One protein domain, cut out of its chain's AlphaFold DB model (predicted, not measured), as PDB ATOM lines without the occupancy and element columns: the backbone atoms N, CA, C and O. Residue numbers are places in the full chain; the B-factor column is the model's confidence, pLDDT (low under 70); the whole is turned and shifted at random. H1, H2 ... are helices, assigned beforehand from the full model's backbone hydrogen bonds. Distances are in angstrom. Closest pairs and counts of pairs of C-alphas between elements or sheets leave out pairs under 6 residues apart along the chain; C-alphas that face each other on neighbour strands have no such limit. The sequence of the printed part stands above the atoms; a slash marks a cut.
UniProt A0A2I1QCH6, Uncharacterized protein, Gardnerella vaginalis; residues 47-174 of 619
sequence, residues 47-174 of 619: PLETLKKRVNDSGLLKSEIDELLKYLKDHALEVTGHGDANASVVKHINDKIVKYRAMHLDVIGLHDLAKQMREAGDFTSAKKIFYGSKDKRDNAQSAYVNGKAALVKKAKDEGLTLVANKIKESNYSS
ATOM      1  N   PRO A  47      17.069 -63.083 -40.690       88.75
ATOM      2  CA  PRO A  47      17.260 -61.677 -40.331       88.75
ATOM      3  C   PRO A  47      15.941 -60.955 -40.008       88.75
ATOM      4  O   PRO A  47      15.856 -60.231 -39.013       88.75
ATOM      5  N   LEU A  48      14.886 -61.230 -40.782       90.75
ATOM      6  CA  LEU A  48      13.544 -60.691 -40.559       90.75
ATOM      7  C   LEU A  48      12.927 -61.178 -39.241       90.75
ATOM      8  O   LEU A  48      12.434 -60.365 -38.460       90.75
ATOM      9  N   GLU A  49      12.982 -62.482 -38.954       91.94
ATOM     10  CA  GLU A  49      12.434 -63.032 -37.706       91.94
ATOM     11  C   GLU A  49      13.224 -62.567 -36.475       91.94
ATOM     12  O   GLU A  49      12.653 -62.311 -35.415       91.94
ATOM     13  N   THR A  50      14.530 -62.341 -36.629       92.75
ATOM     14  CA  THR A  50      15.374 -61.737 -35.590       92.75
ATOM     15  C   THR A  50      14.922 -60.311 -35.263       92.75
ATOM     16  O   THR A  50      14.860 -59.925 -34.091       92.75
ATOM     17  N   LEU A  51      14.589 -59.518 -36.284       93.38
ATOM     18  CA  LEU A  51      14.159 -58.134 -36.101       93.38
ATOM     19  C   LEU A  51      12.729 -58.043 -35.548       93.38
ATOM     20  O   LEU A  51      12.483 -57.249 -34.642       93.38
ATOM     21  N   LYS A  52      11.815 -58.920 -35.988       95.00
ATOM     22  CA  LYS A  52      10.479 -59.064 -35.382       95.00
ATOM     23  C   LYS A  52      10.566 -59.438 -33.908       95.00
ATOM     24  O   LYS A  52       9.923 -58.800 -33.077       95.00
ATOM     25  N   LYS A  53      11.408 -60.418 -33.562       94.88
ATOM     26  CA  LYS A  53      11.643 -60.801 -32.166       94.88
ATOM     27  C   LYS A  53      12.146 -59.614 -31.342       94.88
ATOM     28  O   LYS A  53      11.632 -59.366 -30.261       94.88
ATOM     29  N   ARG A  54      13.082 -58.819 -31.875       93.88
ATOM     30  CA  ARG A  54      13.567 -57.595 -31.211       93.88
ATOM     31  C   ARG A  54      12.447 -56.588 -30.933       93.88
ATOM     32  O   ARG A  54      12.454 -55.982 -29.865       93.88
ATOM     33  N   VAL A  55      11.529 -56.387 -31.880       95.12
ATOM     34  CA  VAL A  55      10.374 -55.490 -31.706       95.12
ATOM     35  C   VAL A  55       9.422 -56.038 -30.643       95.12
ATOM     36  O   VAL A  55       9.013 -55.288 -29.763       95.12
ATOM     37  N   ASN A  56       9.127 -57.336 -30.649       93.50
ATOM     38  CA  ASN A  56       8.256 -57.952 -29.643       93.50
ATOM     39  C   ASN A  56       8.868 -57.910 -28.232       93.50
ATOM     40  O   ASN A  56       8.185 -57.584 -27.265       93.50
ATOM     41  N   ASP A  57      10.179 -58.125 -28.124       92.25
ATOM     42  CA  ASP A  57      10.920 -58.108 -26.855       92.25
ATOM     43  C   ASP A  57      11.329 -56.679 -26.425       92.25
ATOM     44  O   ASP A  57      12.103 -56.480 -25.481       92.25
ATOM     45  N   SER A  58      10.840 -55.651 -27.127       88.81
ATOM     46  CA  SER A  58      11.230 -54.258 -26.896       88.81
ATOM     47  C   SER A  58      10.633 -53.657 -25.616       88.81
ATOM     48  O   SER A  58      11.128 -52.624 -25.155       88.81
ATOM     49  N   GLY A  59       9.627 -54.293 -25.011       86.38
ATOM     50  CA  GLY A  59       8.939 -53.771 -23.825       86.38
ATOM     51  C   GLY A  59       8.155 -52.482 -24.093       86.38
ATOM     52  O   GLY A  59       7.951 -51.697 -23.173       86.38
ATOM     53  N   LEU A  60       7.780 -52.247 -25.352       91.94
ATOM     54  CA  LEU A  60       6.956 -51.123 -25.790       91.94
ATOM     55  C   LEU A  60       5.457 -51.411 -25.618       91.94
ATOM     56  O   LEU A  60       5.043 -52.543 -25.362       91.94
ATOM     57  N   LEU A  61       4.629 -50.379 -25.779       90.56
ATOM     58  CA  LEU A  61       3.177 -50.523 -25.803       90.56
ATOM     59  C   LEU A  61       2.743 -51.297 -27.050       90.56
ATOM     60  O   LEU A  61       3.355 -51.197 -28.112       90.56
ATOM     61  N   LYS A  62       1.616 -52.013 -26.956       92.06
ATOM     62  CA  LYS A  62       1.088 -52.815 -28.072       92.06
ATOM     63  C   LYS A  62       0.931 -52.004 -29.365       92.06
ATOM     64  O   LYS A  62       1.339 -52.467 -30.418       92.06
ATOM     65  N   SER A  63       0.407 -50.782 -29.281       91.12
ATOM     66  CA  SER A  63       0.242 -49.906 -30.450       91.12
ATOM     67  C   SER A  63       1.570 -49.517 -31.107       91.12
ATOM     68  O   SER A  63       1.626 -49.363 -32.322       91.12
ATOM     69  N   GLU A  64       2.632 -49.359 -30.316       95.12
ATOM     70  CA  GLU A  64       3.975 -49.038 -30.814       95.12
ATOM     71  C   GLU A  64       4.623 -50.278 -31.448       95.12
ATOM     72  O   GLU A  64       5.254 -50.184 -32.497       95.12
ATOM     73  N   ILE A  65       4.425 -51.457 -30.845       95.75
ATOM     74  CA  ILE A  65       4.842 -52.746 -31.415       95.75
ATOM     75  C   ILE A  65       4.150 -52.972 -32.762       95.75
ATOM     76  O   ILE A  65       4.825 -53.261 -33.746       95.75
ATOM     77  N   ASP A  66       2.830 -52.786 -32.830       95.75
ATOM     78  CA  ASP A  66       2.042 -52.972 -34.051       95.75
ATOM     79  C   ASP A  66       2.487 -52.011 -35.172       95.75
ATOM     80  O   ASP A  66       2.595 -52.427 -36.327       95.75
ATOM     81  N   GLU A  67       2.814 -50.751 -34.849       96.50
ATOM     82  CA  GLU A  67       3.393 -49.787 -35.802       96.50
ATOM     83  C   GLU A  67       4.716 -50.303 -36.390       96.50
ATOM     84  O   GLU A  67       4.907 -50.295 -37.608       96.50
ATOM     85  N   LEU A  68       5.623 -50.781 -35.536       97.25
ATOM     86  CA  LEU A  68       6.942 -51.254 -35.958       97.25
ATOM     87  C   LEU A  68       6.874 -52.583 -36.715       97.25
ATOM     88  O   LEU A  68       7.600 -52.773 -37.690       97.25
ATOM     89  N   LEU A  69       5.990 -53.496 -36.310       96.31
ATOM     90  CA  LEU A  69       5.748 -54.743 -37.033       96.31
ATOM     91  C   LEU A  69       5.126 -54.486 -38.406       96.31
ATOM     92  O   LEU A  69       5.478 -55.173 -39.367       96.31
ATOM     93  N   LYS A  70       4.237 -53.492 -38.520       96.75
ATOM     94  CA  LYS A  70       3.689 -53.064 -39.808       96.75
ATOM     95  C   LYS A  70       4.795 -52.540 -40.722       96.75
ATOM     96  O   LYS A  70       4.918 -53.029 -41.838       96.75
ATOM     97  N   TYR A  71       5.652 -51.650 -40.220       96.38
ATOM     98  CA  TYR A  71       6.813 -51.166 -40.971       96.38
ATOM     99  C   TYR A  71       7.714 -52.322 -41.441       96.38
ATOM    100  O   TYR A  71       8.088 -52.395 -42.607       96.38
ATOM    101  N   LEU A  72       8.007 -53.291 -40.568       94.69
ATOM    102  CA  LEU A  72       8.795 -54.472 -40.939       94.69
ATOM    103  C   LEU A  72       8.144 -55.340 -42.011       94.69
ATOM    104  O   LEU A  72       8.848 -55.945 -42.816       94.69
ATOM    105  N   LYS A  73       6.816 -55.444 -42.001       94.75
ATOM    106  CA  LYS A  73       6.073 -56.191 -43.013       94.75
ATOM    107  C   LYS A  73       6.175 -55.509 -44.377       94.75
ATOM    108  O   LYS A  73       6.405 -56.197 -45.366       94.75
ATOM    109  N   ASP A  74       6.045 -54.187 -44.402       95.56
ATOM    110  CA  ASP A  74       6.085 -53.390 -45.630       95.56
ATOM    111  C   ASP A  74       7.494 -53.386 -46.260       95.56
ATOM    112  O   ASP A  74       7.622 -53.357 -47.480       95.56
ATOM    113  N   HIS A  75       8.544 -53.538 -45.443       94.69
ATOM    114  CA  HIS A  75       9.949 -53.587 -45.870       94.69
ATOM    115  C   HIS A  75      10.587 -54.989 -45.780       94.69
ATOM    116  O   HIS A  75      11.809 -55.123 -45.723       94.69
ATOM    117  N   ALA A  76       9.793 -56.064 -45.762       90.94
ATOM    118  CA  ALA A  76      10.296 -57.419 -45.499       90.94
ATOM    119  C   ALA A  76      11.385 -57.888 -46.488       90.94
ATOM    120  O   ALA A  76      12.307 -58.598 -46.090       90.94
ATOM    121  N   LEU A  77      11.292 -57.469 -47.756       89.69
ATOM    122  CA  LEU A  77      12.250 -57.815 -48.815       89.69
ATOM    123  C   LEU A  77      13.620 -57.141 -48.633       89.69
ATOM    124  O   LEU A  77      14.617 -57.629 -49.155       89.69
ATOM    125  N   GLU A  78      13.676 -56.044 -47.880       91.19
ATOM    126  CA  GLU A  78      14.902 -55.289 -47.614       91.19
ATOM    127  C   GLU A  78      15.696 -55.877 -46.433       91.19
ATOM    128  O   GLU A  78      16.874 -55.565 -46.259       91.19
ATOM    129  N   VAL A  79      15.087 -56.754 -45.623       89.88
ATOM    130  CA  VAL A  79      15.701 -57.341 -44.418       89.88
ATOM    131  C   VAL A  79      16.430 -58.643 -44.756       89.88
ATOM    132  O   VAL A  79      16.018 -59.745 -44.394       89.88
ATOM    133  N   THR A  80      17.546 -58.505 -45.464       86.56
ATOM    134  CA  THR A  80      18.379 -59.620 -45.949       86.56
ATOM    135  C   THR A  80      19.544 -59.968 -45.016       86.56
ATOM    136  O   THR A  80      20.221 -60.973 -45.212       86.56
ATOM    137  N   GLY A  81      19.787 -59.163 -43.975       84.19
ATOM    138  CA  GLY A  81      20.905 -59.326 -43.040       84.19
ATOM    139  C   GLY A  81      22.213 -58.652 -43.471       84.19
ATOM    140  O   GLY A  81      23.134 -58.579 -42.659       84.19
ATOM    141  N   HIS A  82      22.297 -58.112 -44.691       83.06
ATOM    142  CA  HIS A  82      23.457 -57.371 -45.196       83.06
ATOM    143  C   HIS A  82      23.041 -56.264 -46.182       83.06
ATOM    144  O   HIS A  82      21.952 -56.300 -46.747       83.06
ATOM    145  N   GLY A  83      23.921 -55.289 -46.419       90.19
ATOM    146  CA  GLY A  83      23.686 -54.194 -47.367       90.19
ATOM    147  C   GLY A  83      22.920 -52.996 -46.794       90.19
ATOM    148  O   GLY A  83      22.363 -53.042 -45.692       90.19
ATOM    149  N   ASP A  84      22.910 -51.910 -47.563       90.06
ATOM    150  CA  ASP A  84      22.466 -50.587 -47.104       90.06
ATOM    151  C   ASP A  84      20.954 -50.505 -46.855       90.06
ATOM    152  O   ASP A  84      20.510 -49.848 -45.908       90.06
ATOM    153  N   ALA A  85      20.154 -51.224 -47.651       88.69
ATOM    154  CA  ALA A  85      18.705 -51.322 -47.460       88.69
ATOM    155  C   ALA A  85      18.370 -51.987 -46.112       88.69
ATOM    156  O   ALA A  85      17.653 -51.418 -45.286       88.69
ATOM    157  N   ASN A  86      19.001 -53.131 -45.817       93.19
ATOM    158  CA  ASN A  86      18.880 -53.800 -44.523       93.19
ATOM    159  C   ASN A  86      19.338 -52.890 -43.372       93.19
ATOM    160  O   ASN A  86      18.656 -52.789 -42.350       93.19
ATOM    161  N   ALA A  87      20.477 -52.205 -43.528       92.50
ATOM    162  CA  ALA A  87      20.995 -51.287 -42.513       92.50
ATOM    163  C   ALA A  87      20.011 -50.142 -42.213       92.50
ATOM    164  O   ALA A  87      19.812 -49.795 -41.048       92.50
ATOM    165  N   SER A  88      19.343 -49.611 -43.239       94.38
ATOM    166  CA  SER A  88      18.352 -48.537 -43.114       94.38
ATOM    167  C   SER A  88      17.107 -48.981 -42.341       94.38
ATOM    168  O   SER A  88      16.688 -48.296 -41.405       94.38
ATOM    169  N   VAL A  89      16.558 -50.161 -42.657       95.44
ATOM    170  CA  VAL A  89      15.408 -50.736 -41.934       95.44
ATOM    171  C   VAL A  89      15.763 -51.026 -40.476       95.44
ATOM    172  O   VAL A  89      15.025 -50.644 -39.563       95.44
ATOM    173  N   VAL A  90      16.924 -51.643 -40.227       95.19
ATOM    174  CA  VAL A  90      17.410 -51.927 -38.868       95.19
ATOM    175  C   VAL A  90      17.601 -50.634 -38.072       95.19
ATOM    176  O   VAL A  90      17.205 -50.575 -36.905       95.19
ATOM    177  N   LYS A  91      18.173 -49.594 -38.690       95.00
ATOM    178  CA  LYS A  91      18.363 -48.283 -38.062       95.00
ATOM    179  C   LYS A  91      17.026 -47.639 -37.703       95.00
ATOM    180  O   LYS A  91      16.859 -47.237 -36.558       95.00
ATOM    181  N   HIS A  92      16.056 -47.615 -38.621       95.75
ATOM    182  CA  HIS A  92      14.727 -47.053 -38.359       95.75
ATOM    183  C   HIS A  92      14.057 -47.698 -37.136       95.75
ATOM    184  O   HIS A  92      13.585 -47.001 -36.235       95.75
ATOM    185  N   ILE A  93      14.055 -49.033 -37.078       97.06
ATOM    186  CA  ILE A  93      13.465 -49.786 -35.966       97.06
ATOM    187  C   ILE A  93      14.182 -49.491 -34.651       97.06
ATOM    188  O   ILE A  93      13.536 -49.222 -33.639       97.06
ATOM    189  N   ASN A  94      15.515 -49.517 -34.657       96.06
ATOM    190  CA  ASN A  94      16.305 -49.236 -33.466       96.06
ATOM    191  C   ASN A  94      16.061 -47.809 -32.946       96.06
ATOM    192  O   ASN A  94      15.792 -47.639 -31.756       96.06
ATOM    193  N   ASP A  95      16.088 -46.811 -33.831       95.62
ATOM    194  CA  ASP A  95      15.866 -45.402 -33.492       95.62
ATOM    195  C   ASP A  95      14.462 -45.198 -32.899       95.62
ATOM    196  O   ASP A  95      14.293 -44.517 -31.884       95.62
ATOM    197  N   LYS A  96      13.440 -45.848 -33.472       96.88
ATOM    198  CA  LYS A  96      12.066 -45.815 -32.951       96.88
ATOM    199  C   LYS A  96      11.931 -46.475 -31.582       96.88
ATOM    200  O   LYS A  96      11.276 -45.906 -30.711       96.88
ATOM    201  N   ILE A  97      12.565 -47.629 -31.361       96.69
ATOM    202  CA  ILE A  97      12.562 -48.289 -30.047       96.69
ATOM    203  C   ILE A  97      13.189 -47.376 -28.988       96.69
ATOM    204  O   ILE A  97      12.637 -47.225 -27.897       96.69
ATOM    205  N   VAL A  98      14.325 -46.745 -29.301       96.44
ATOM    206  CA  VAL A  98      14.990 -45.800 -28.389       96.44
ATOM    207  C   VAL A  98      14.090 -44.599 -28.106       96.44
ATOM    208  O   VAL A  98      13.912 -44.237 -26.942       96.44
ATOM    209  N   LYS A  99      13.463 -44.032 -29.143       95.06
ATOM    210  CA  LYS A  99      12.533 -42.906 -29.015       95.06
ATOM    211  C   LYS A  99      11.359 -43.227 -28.088       95.06
ATOM    212  O   LYS A  99      11.110 -42.456 -27.161       95.06
ATOM    213  N   TYR A 100      10.660 -44.341 -28.311       95.88
ATOM    214  CA  TYR A 100       9.496 -44.716 -27.501       95.88
ATOM    215  C   TYR A 100       9.877 -45.009 -26.047       95.88
ATOM    216  O   TYR A 100       9.243 -44.494 -25.130       95.88
ATOM    217  N   ARG A 101      10.989 -45.715 -25.812       94.62
ATOM    218  CA  ARG A 101      11.487 -45.943 -24.446       94.62
ATOM    219  C   ARG A 101      11.844 -44.645 -23.729       94.62
ATOM    220  O   ARG A 101      11.471 -44.477 -22.573       94.62
ATOM    221  N   ALA A 102      12.529 -43.718 -24.396       94.50
ATOM    222  CA  ALA A 102      12.846 -42.418 -23.808       94.50
ATOM    223  C   ALA A 102      11.574 -41.612 -23.485       94.50
ATOM    224  O   ALA A 102      11.497 -40.983 -22.434       94.50
ATOM    225  N   MET A 103      10.547 -41.675 -24.340       93.50
ATOM    226  CA  MET A 103       9.238 -41.077 -24.049       93.50
ATOM    227  C   MET A 103       8.575 -41.695 -22.813       93.50
ATOM    228  O   MET A 103       8.081 -40.960 -21.964       93.50
ATOM    229  N   HIS A 104       8.568 -43.024 -22.677       93.88
ATOM    230  CA  HIS A 104       7.996 -43.680 -21.491       93.88
ATOM    231  C   HIS A 104       8.749 -43.303 -20.217       93.88
ATOM    232  O   HIS A 104       8.122 -43.056 -19.191       93.88
ATOM    233  N   LEU A 105      10.081 -43.208 -20.291       94.19
ATOM    234  CA  LEU A 105      10.912 -42.752 -19.178       94.19
ATOM    235  C   LEU A 105      10.557 -41.329 -18.736       94.19
ATOM    236  O   LEU A 105      10.436 -41.090 -17.537       94.19
ATOM    237  N   ASP A 106      10.325 -40.409 -19.673       93.25
ATOM    238  CA  ASP A 106       9.863 -39.058 -19.336       93.25
ATOM    239  C   ASP A 106       8.486 -39.063 -18.664       93.25
ATOM    240  O   ASP A 106       8.267 -38.331 -17.701       93.25
ATOM    241  N   VAL A 107       7.560 -39.902 -19.133       93.69
ATOM    242  CA  VAL A 107       6.207 -40.007 -18.557       93.69
ATOM    243  C   VAL A 107       6.256 -40.441 -17.092       93.69
ATOM    244  O   VAL A 107       5.511 -39.905 -16.269       93.69
ATOM    245  N   ILE A 108       7.160 -41.365 -16.750       93.56
ATOM    246  CA  ILE A 108       7.346 -41.851 -15.375       93.56
ATOM    247  C   ILE A 108       8.337 -41.010 -14.552       93.56
ATOM    248  O   ILE A 108       8.669 -41.390 -13.431       93.56
ATOM    249  N   GLY A 109       8.803 -39.872 -15.080       92.62
ATOM    250  CA  GLY A 109       9.642 -38.908 -14.358       92.62
ATOM    251  C   GLY A 109      11.144 -39.217 -14.335       92.62
ATOM    252  O   GLY A 109      11.882 -38.609 -13.566       92.62
ATOM    253  N   LEU A 110      11.629 -40.137 -15.172       95.44
ATOM    254  CA  LEU A 110      13.053 -40.466 -15.311       95.44
ATOM    255  C   LEU A 110      13.717 -39.668 -16.448       95.44
ATOM    256  O   LEU A 110      14.311 -40.243 -17.363       95.44
ATOM    257  N   HIS A 111      13.635 -38.338 -16.374       95.00
ATOM    258  CA  HIS A 111      14.080 -37.419 -17.431       95.00
ATOM    259  C   HIS A 111      15.571 -37.532 -17.774       95.00
ATOM    260  O   HIS A 111      15.937 -37.575 -18.950       95.00
ATOM    261  N   ASP A 112      16.442 -37.661 -16.773       96.00
ATOM    262  CA  ASP A 112      17.886 -37.789 -17.007       96.00
ATOM    263  C   ASP A 112      18.237 -39.096 -17.722       96.00
ATOM    264  O   ASP A 112      19.095 -39.127 -18.602       96.00
ATOM    265  N   LEU A 113      17.542 -40.183 -17.381       95.62
ATOM    266  CA  LEU A 113      17.725 -41.473 -18.040       95.62
ATOM    267  C   LEU A 113      17.170 -41.441 -19.471       95.62
ATOM    268  O   LEU A 113      17.791 -41.981 -20.385       95.62
ATOM    269  N   ALA A 114      16.030 -40.774 -19.681       95.88
ATOM    270  CA  ALA A 114      15.475 -40.537 -21.009       95.88
ATOM    271  C   ALA A 114      16.447 -39.736 -21.888       95.88
ATOM    272  O   ALA A 114      16.656 -40.077 -23.052       95.88
ATOM    273  N   LYS A 115      17.081 -38.702 -21.321       97.19
ATOM    274  CA  LYS A 115      18.118 -37.905 -21.983       97.19
ATOM    275  C   LYS A 115      19.329 -38.762 -22.361       97.19
ATOM    276  O   LYS A 115      19.682 -38.803 -23.534       97.19
ATOM    277  N   GLN A 116      19.877 -39.531 -21.417       96.38
ATOM    278  CA  GLN A 116      20.993 -40.451 -21.685       96.38
ATOM    279  C   GLN A 116      20.667 -41.464 -22.790       96.38
ATOM    280  O   GLN A 116      21.521 -41.774 -23.615       96.38
ATOM    281  N   MET A 117      19.430 -41.969 -22.845       94.69
ATOM    282  CA  MET A 117      19.004 -42.866 -23.921       94.69
ATOM    283  C   MET A 117      18.983 -42.193 -25.295       94.69
ATOM    284  O   MET A 117      19.353 -42.834 -26.273       94.69
ATOM    285  N   ARG A 118      18.535 -40.933 -25.377       94.69
ATOM    286  CA  ARG A 118      18.509 -40.163 -26.635       94.69
ATOM    287  C   ARG A 118      19.906 -39.817 -27.133       94.69
ATOM    288  O   ARG A 118      20.115 -39.772 -28.337       94.69
ATOM    289  N   GLU A 119      20.825 -39.564 -26.209       95.62
ATOM    290  CA  GLU A 119      22.209 -39.158 -26.483       95.62
ATOM    291  C   GLU A 119      23.162 -40.354 -26.668       95.62
ATOM    292  O   GLU A 119      24.356 -40.172 -26.900       95.62
ATOM    293  N   ALA A 120      22.661 -41.588 -26.570       95.00
ATOM    294  CA  ALA A 120      23.469 -42.788 -26.748       95.00
ATOM    295  C   ALA A 120      24.019 -42.893 -28.183       95.00
ATOM    296  O   ALA A 120      23.279 -42.752 -29.153       95.00
ATOM    297  N   GLY A 121      25.312 -43.213 -28.315       87.62
ATOM    298  CA  GLY A 121      25.992 -43.273 -29.618       87.62
ATOM    299  C   GLY A 121      25.500 -44.385 -30.554       87.62
ATOM    300  O   GLY A 121      25.644 -44.270 -31.767       87.62
ATOM    301  N   ASP A 122      24.899 -45.448 -30.012       93.25
ATOM    302  CA  ASP A 122      24.283 -46.523 -30.789       93.25
ATOM    303  C   ASP A 122      23.170 -47.251 -30.008       93.25
ATOM    304  O   ASP A 122      22.955 -47.056 -28.804       93.25
ATOM    305  N   PHE A 123      22.454 -48.140 -30.704       93.12
ATOM    306  CA  PHE A 123      21.370 -48.936 -30.123       93.12
ATOM    307  C   PHE A 123      21.837 -49.851 -28.980       93.12
ATOM    308  O   PHE A 123      21.086 -50.092 -28.032       93.12
ATOM    309  N   THR A 124      23.066 -50.364 -29.043       94.19
ATOM    310  CA  THR A 124      23.625 -51.257 -28.018       94.19
ATOM    311  C   THR A 124      23.856 -50.501 -26.712       94.19
ATOM    312  O   THR A 124      23.489 -50.978 -25.636       94.19
ATOM    313  N   SER A 125      24.386 -49.288 -26.815       94.62
ATOM    314  CA  SER A 125      24.609 -48.351 -25.722       94.62
ATOM    315  C   SER A 125      23.279 -47.929 -25.107       94.62
ATOM    316  O   SER A 125      23.097 -48.065 -23.897       94.62
ATOM    317  N   ALA A 126      22.295 -47.552 -25.933       94.44
ATOM    318  CA  ALA A 126      20.945 -47.227 -25.469       94.44
ATOM    319  C   ALA A 126      20.277 -48.415 -24.753       94.44
ATOM    320  O   ALA A 126      19.646 -48.258 -23.706       94.44
ATOM    321  N   LYS A 127      20.451 -49.635 -25.283       93.31
ATOM    322  CA  LYS A 127      19.966 -50.875 -24.666       93.31
ATOM    323  C   LYS A 127      20.611 -51.100 -23.297       93.31
ATOM    324  O   LYS A 127      19.898 -51.449 -22.357       93.31
ATOM    325  N   LYS A 128      21.925 -50.897 -23.173       94.25
ATOM    326  CA  LYS A 128      22.660 -51.053 -21.910       94.25
ATOM    327  C   LYS A 128      22.209 -50.031 -20.868       94.25
ATOM    328  O   LYS A 128      21.954 -50.426 -19.735       94.25
ATOM    329  N   ILE A 129      22.042 -48.767 -21.263       93.81
ATOM    330  CA  ILE A 129      21.515 -47.696 -20.400       93.81
ATOM    331  C   ILE A 129      20.129 -48.072 -19.885       93.81
ATOM    332  O   ILE A 129      19.897 -48.038 -18.680       93.81
ATOM    333  N   PHE A 130      19.235 -48.497 -20.784       93.12
ATOM    334  CA  PHE A 130      17.904 -48.943 -20.403       93.12
ATOM    335  C   PHE A 130      18.015 -50.141 -19.451       93.12
ATOM    336  O   PHE A 130      17.755 -50.015 -18.260       93.12
ATOM    337  N   TYR A 131      18.407 -51.330 -19.902       90.06
ATOM    338  CA  TYR A 131      18.316 -52.527 -19.053       90.06
ATOM    339  C   TYR A 131      19.208 -52.485 -17.797       90.06
ATOM    340  O   TYR A 131      18.857 -53.126 -16.810       90.06
ATOM    341  N   GLY A 132      20.281 -51.688 -17.786       91.56
ATOM    342  CA  GLY A 132      21.123 -51.461 -16.609       91.56
ATOM    343  C   GLY A 132      20.461 -50.646 -15.492       91.56
ATOM    344  O   GLY A 132      20.946 -50.655 -14.366       91.56
ATOM    345  N   SER A 133      19.340 -49.972 -15.759       91.00
ATOM    346  CA  SER A 133      18.607 -49.157 -14.783       91.00
ATOM    347  C   SER A 133      17.290 -49.803 -14.324       91.00
ATOM    348  O   SER A 133      16.329 -49.086 -14.027       91.00
ATOM    349  N   LYS A 134      17.204 -51.141 -14.336       91.56
ATOM    350  CA  LYS A 134      15.961 -51.896 -14.099       91.56
ATOM    351  C   LYS A 134      15.233 -51.454 -12.825       91.56
ATOM    352  O   LYS A 134      14.114 -50.968 -12.929       91.56
ATOM    353  N   ASP A 135      15.894 -51.508 -11.675       92.19
ATOM    354  CA  ASP A 135      15.253 -51.221 -10.383       92.19
ATOM    355  C   ASP A 135      14.733 -49.778 -10.299       92.19
ATOM    356  O   ASP A 135      13.642 -49.526  -9.792       92.19
ATOM    357  N   LYS A 136      15.471 -48.814 -10.873       92.56
ATOM    358  CA  LYS A 136      15.029 -47.411 -10.952       92.56
ATOM    359  C   LYS A 136      13.746 -47.274 -11.771       92.56
ATOM    360  O   LYS A 136      12.847 -46.541 -11.366       92.56
ATOM    361  N   ARG A 137      13.653 -47.972 -12.909       94.00
ATOM    362  CA  ARG A 137      12.441 -47.965 -13.733       94.00
ATOM    363  C   ARG A 137      11.282 -48.665 -13.049       94.00
ATOM    364  O   ARG A 137      10.189 -48.121 -13.079       94.00
ATOM    365  N   ASP A 138      11.507 -49.826 -12.446       93.19
ATOM    366  CA  ASP A 138      10.444 -50.604 -11.802       93.19
ATOM    367  C   ASP A 138       9.832 -49.807 -10.635       93.19
ATOM    368  O   ASP A 138       8.606 -49.718 -10.504       93.19
ATOM    369  N   ASN A 139      10.676 -49.114  -9.861       93.00
ATOM    370  CA  ASN A 139      10.241 -48.195  -8.809       93.00
ATOM    371  C   ASN A 139       9.465 -46.992  -9.371       93.00
ATOM    372  O   ASN A 139       8.369 -46.692  -8.893       93.00
ATOM    373  N   ALA A 140       9.992 -46.320 -10.401       92.75
ATOM    374  CA  ALA A 140       9.335 -45.166 -11.022       92.75
ATOM    375  C   ALA A 140       7.997 -45.539 -11.685       92.75
ATOM    376  O   ALA A 140       7.004 -44.831 -11.534       92.75
ATOM    377  N   GLN A 141       7.938 -46.689 -12.356       93.19
ATOM    378  CA  GLN A 141       6.727 -47.228 -12.964       93.19
ATOM    379  C   GLN A 141       5.668 -47.531 -11.900       93.19
ATOM    380  O   GLN A 141       4.503 -47.172 -12.071       93.19
ATOM    381  N   SER A 142       6.066 -48.153 -10.787       92.69
ATOM    382  CA  SER A 142       5.158 -48.443  -9.672       92.69
ATOM    383  C   SER A 142       4.609 -47.158  -9.049       92.69
ATOM    384  O   SER A 142       3.401 -47.039  -8.839       92.69
ATOM    385  N   ALA A 143       5.468 -46.159  -8.821       93.25
ATOM    386  CA  ALA A 143       5.058 -44.844  -8.330       93.25
ATOM    387  C   ALA A 143       4.095 -44.141  -9.303       93.25
ATOM    388  O   ALA A 143       3.065 -43.619  -8.875       93.25
ATOM    389  N   TYR A 144       4.379 -44.190 -10.607       94.56
ATOM    390  CA  TYR A 144       3.514 -43.639 -11.648       94.56
ATOM    391  C   TYR A 144       2.131 -44.304 -11.661       94.56
ATOM    392  O   TYR A 144       1.112 -43.613 -11.630       94.56
ATOM    393  N   VAL A 145       2.068 -45.640 -11.650       93.44
ATOM    394  CA  VAL A 145       0.801 -46.392 -11.646       93.44
ATOM    395  C   VAL A 145      -0.020 -46.085 -10.392       93.44
ATOM    396  O   VAL A 145      -1.216 -45.799 -10.500       93.44
ATOM    397  N   ASN A 146       0.616 -46.080  -9.219       94.19
ATOM    398  CA  ASN A 146      -0.048 -45.777  -7.951       94.19
ATOM    399  C   ASN A 146      -0.543 -44.325  -7.896       94.19
ATOM    400  O   ASN A 146      -1.698 -44.082  -7.544       94.19
ATOM    401  N   GLY A 147       0.289 -43.362  -8.305       95.81
ATOM    402  CA  GLY A 147      -0.090 -41.950  -8.382       95.81
ATOM    403  C   GLY A 147      -1.255 -41.724  -9.346       95.81
ATOM    404  O   GLY A 147      -2.230 -41.052  -9.012       95.81
ATOM    405  N   LYS A 148      -1.226 -42.372 -10.514       95.75
ATOM    406  CA  LYS A 148      -2.304 -42.299 -11.504       95.75
ATOM    407  C   LYS A 148      -3.604 -42.879 -10.948       95.75
ATOM    408  O   LYS A 148      -4.662 -42.272 -11.108       95.75
ATOM    409  N   ALA A 149      -3.546 -44.018 -10.255       95.81
ATOM    410  CA  ALA A 149      -4.708 -44.610  -9.595       95.81
ATOM    411  C   ALA A 149      -5.284 -43.694  -8.500       95.81
ATOM    412  O   ALA A 149      -6.506 -43.545  -8.408       95.81
ATOM    413  N   ALA A 150      -4.423 -43.031  -7.721       97.06
ATOM    414  CA  ALA A 150      -4.835 -42.055  -6.716       97.06
ATOM    415  C   ALA A 150      -5.549 -40.845  -7.345       97.06
ATOM    416  O   ALA A 150      -6.617 -40.458  -6.870       97.06
ATOM    417  N   LEU A 151      -5.036 -40.306  -8.457       95.81
ATOM    418  CA  LEU A 151      -5.688 -39.219  -9.199       95.81
ATOM    419  C   LEU A 151      -7.054 -39.637  -9.762       95.81
ATOM    420  O   LEU A 151      -8.028 -38.893  -9.647       95.81
ATOM    421  N   VAL A 152      -7.164 -40.850 -10.319       96.00
ATOM    422  CA  VAL A 152      -8.453 -41.405 -10.777       96.00
ATOM    423  C   VAL A 152      -9.439 -41.520  -9.616       96.00
ATOM    424  O   VAL A 152     -10.615 -41.189  -9.781       96.00
ATOM    425  N   LYS A 153      -8.985 -41.986  -8.447       95.50
ATOM    426  CA  LYS A 153      -9.824 -42.079  -7.249       95.50
ATOM    427  C   LYS A 153     -10.293 -40.695  -6.796       95.50
ATOM    428  O   LYS A 153     -11.495 -40.510  -6.652       95.50
ATOM    429  N   LYS A 154      -9.384 -39.719  -6.671       92.25
ATOM    430  CA  LYS A 154      -9.721 -38.329  -6.314       92.25
ATOM    431  C   LYS A 154     -10.774 -37.755  -7.266       92.25
ATOM    432  O   LYS A 154     -11.805 -37.269  -6.818       92.25
ATOM    433  N   ALA A 155     -10.575 -37.902  -8.576       91.19
ATOM    434  CA  ALA A 155     -11.533 -37.437  -9.577       91.19
ATOM    435  C   ALA A 155     -12.926 -38.079  -9.416       91.19
ATOM    436  O   ALA A 155     -13.937 -37.402  -9.588       91.19
ATOM    437  N   LYS A 156     -13.005 -39.372  -9.067       91.56
ATOM    438  CA  LYS A 156     -14.284 -40.051  -8.789       91.56
ATOM    439  C   LYS A 156     -14.942 -39.554  -7.508       91.56
ATOM    440  O   LYS A 156     -16.146 -39.309  -7.530       91.56
ATOM    441  N   ASP A 157     -14.169 -39.386  -6.439       87.25
ATOM    442  CA  ASP A 157     -14.657 -38.896  -5.145       87.25
ATOM    443  C   ASP A 157     -15.217 -37.464  -5.277       87.25
ATOM    444  O   ASP A 157     -16.243 -37.126  -4.689       87.25
ATOM    445  N   GLU A 158     -14.617 -36.652  -6.149       84.62
ATOM    446  CA  GLU A 158     -15.097 -35.313  -6.516       84.62
ATOM    447  C   GLU A 158     -16.281 -35.336  -7.515       84.62
ATOM    448  O   GLU A 158     -16.884 -34.307  -7.830       84.62
ATOM    449  N   GLY A 159     -16.677 -36.510  -8.014       83.88
ATOM    450  CA  GLY A 159     -17.773 -36.676  -8.972       83.88
ATOM    451  C   GLY A 159     -17.437 -36.247 -10.406       83.88
ATOM    452  O   GLY A 159     -18.345 -36.008 -11.204       83.88
ATOM    453  N   LEU A 160     -16.150 -36.157 -10.748       88.06
ATOM    454  CA  LEU A 160     -15.614 -35.796 -12.063       88.06
ATOM    455  C   LEU A 160     -15.334 -37.050 -12.914       88.06
ATOM    456  O   LEU A 160     -14.218 -37.284 -13.377       88.06
ATOM    457  N   THR A 161     -16.357 -37.876 -13.152       90.25
ATOM    458  CA  THR A 161     -16.218 -39.194 -13.811       90.25
ATOM    459  C   THR A 161     -15.554 -39.134 -15.191       90.25
ATOM    460  O   THR A 161     -14.745 -39.997 -15.523       90.25
ATOM    461  N   LEU A 162     -15.852 -38.105 -15.992       88.88
ATOM    462  CA  LEU A 162     -15.231 -37.926 -17.313       88.88
ATOM    463  C   LEU A 162     -13.719 -37.692 -17.205       88.88
ATOM    464  O   LEU A 162     -12.945 -38.269 -17.964       88.88
ATOM    465  N   VAL A 163     -13.298 -36.888 -16.227       91.12
ATOM    466  CA  VAL A 163     -11.883 -36.625 -15.942       91.12
ATOM    467  C   VAL A 163     -11.205 -37.890 -15.436       91.12
ATOM    468  O   VAL A 163     -10.130 -38.235 -15.915       91.12
ATOM    469  N   ALA A 164     -11.857 -38.635 -14.540       92.69
ATOM    470  CA  ALA A 164     -11.345 -39.909 -14.045       92.69
ATOM    471  C   ALA A 164     -11.074 -40.907 -15.186       92.69
ATOM    472  O   ALA A 164     -10.020 -41.543 -15.208       92.69
ATOM    473  N   ASN A 165     -11.990 -41.016 -16.154       93.19
ATOM    474  CA  ASN A 165     -11.804 -41.872 -17.328       93.19
ATOM    475  C   ASN A 165     -10.662 -41.368 -18.222       93.19
ATOM    476  O   ASN A 165      -9.797 -42.155 -18.593       93.19
ATOM    477  N   LYS A 166     -10.587 -40.054 -18.474       91.44
ATOM    478  CA  LYS A 166      -9.504 -39.451 -19.268       91.44
ATOM    479  C   LYS A 166      -8.125 -39.671 -18.637       91.44
ATOM    480  O   LYS A 166      -7.176 -40.017 -19.334       91.44
ATOM    481  N   ILE A 167      -8.017 -39.531 -17.314       92.81
ATOM    482  CA  ILE A 167      -6.789 -39.851 -16.577       92.81
ATOM    483  C   ILE A 167      -6.479 -41.337 -16.744       92.81
ATOM    484  O   ILE A 167      -5.367 -41.670 -17.140       92.81
ATOM    485  N   LYS A 168      -7.447 -42.233 -16.516       93.00
ATOM    486  CA  LYS A 168      -7.259 -43.688 -16.639       93.00
ATOM    487  C   LYS A 168      -6.726 -44.096 -18.019       93.00
ATOM    488  O   LYS A 168      -5.786 -44.888 -18.085       93.00
ATOM    489  N   GLU A 169      -7.273 -43.528 -19.087       90.62
ATOM    490  CA  GLU A 169      -6.961 -43.866 -20.484       90.62
ATOM    491  C   GLU A 169      -5.696 -43.179 -21.032       90.62
ATOM    492  O   GLU A 169      -5.225 -43.526 -22.112       90.62
ATOM    493  N   SER A 170      -5.102 -42.234 -20.295       89.19
ATOM    494  CA  SER A 170      -3.887 -41.532 -20.734       89.19
ATOM    495  C   SER A 170      -2.650 -42.445 -20.780       89.19
ATOM    496  O   SER A 170      -2.316 -43.112 -19.798       89.19
ATOM    497  N   ASN A 171      -1.929 -42.450 -21.904       83.00
ATOM    498  CA  ASN A 171      -0.717 -43.269 -22.073       83.00
ATOM    499  C   ASN A 171       0.586 -42.454 -22.032       83.00
ATOM    500  O   ASN A 171       1.617 -42.990 -21.644       83.00
ATOM    501  N   TYR A 172       0.536 -41.163 -22.377       85.00
ATOM    502  CA  TYR A 172       1.727 -40.316 -22.545       85.00
ATOM    503  C   TYR A 172       1.714 -39.048 -21.683       85.00
ATOM    504  O   TYR A 172       2.369 -38.061 -22.003       85.00
ATOM    505  N   SER A 173       0.938 -39.041 -20.603       90.81
ATOM    506  CA  SER A 173       0.827 -37.882 -19.719       90.81
ATOM    507  C   SER A 173       1.587 -38.136 -18.429       90.81
ATOM    508  O   SER A 173       1.312 -39.113 -17.740       90.81
ATOM    509  N   SER A 174       2.508 -37.242 -18.075       92.06
ATOM    510  CA  SER A 174       3.153 -37.284 -16.761       92.06
ATOM    511  C   SER A 174       2.129 -37.094 -15.638       92.06
ATOM    512  O   SER A 174       1.076 -36.482 -15.847       92.06
TER     513      SER A 174
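This is residues 47 to 174 of the 619 residues of an uncharacterized protein of Gardnerella vaginalis (UniProt A0A2I1QCH6). A long helix, H3, has H1 and H2 packed along one side of it and the short helices H4 and H5 on another side, while H6 and H7 form a separate helical hairpin that lengthens the whole into a rod. The two lobes, H1 to H5 and H6 with H7, are joined by the single residue between H5 and H6. The printed part has 128 residues with seven named helices, H1 to H7 in chain order, and no named strand: all helix. It is loose, with a radius of gyration of the C-alphas of 17.6 A and spans of 59 by 29 by 18 A.

H3, residues 83 to 107, is 36.6 A long, from C-alpha 83 at (23.686, -54.194, -47.367). Before it come H1, residues 47 to 56, with C-alpha 47 at (17.260, -61.677, -40.331), and H2, residues 62 to 74. After it come H4, residues 111 to 118, H5, residues 123 to 132, H6, residues 134 to 157 and 34.4 A long, and H7, residues 161 to 169, with C-alpha 169 at (-6.961, -43.866, -20.484).

H3 is the hub. H1, H2 and H3 form an up-and-down bundle, each running against the one before; H3 only just touches H2, with 3 pairs of C-alphas within 8 A, the closest Leu 68 and Ile 93 at 6.7 A. H3 and H4 form a hairpin, with closest C-alphas Ala 102 and Ala 114 at 4.3 A. H5 touches H3 at Asn 94 and Phe 123, closest C-alphas 6.1 A apart. H6 and H7 form a hairpin at a shallow tilt of 14 degrees, closest C-alphas Val 152 and Ala 164 at 4.6 A. H7 is apart from H3. In H1 to H7 every O i to N i+4 pair is within hydrogen-bond range.

The C-alphas farthest apart, Gly 83 and Glu 158, are 59.4 A apart. The printed part has no cut and no long link. No printed residue has pLDDT under 70.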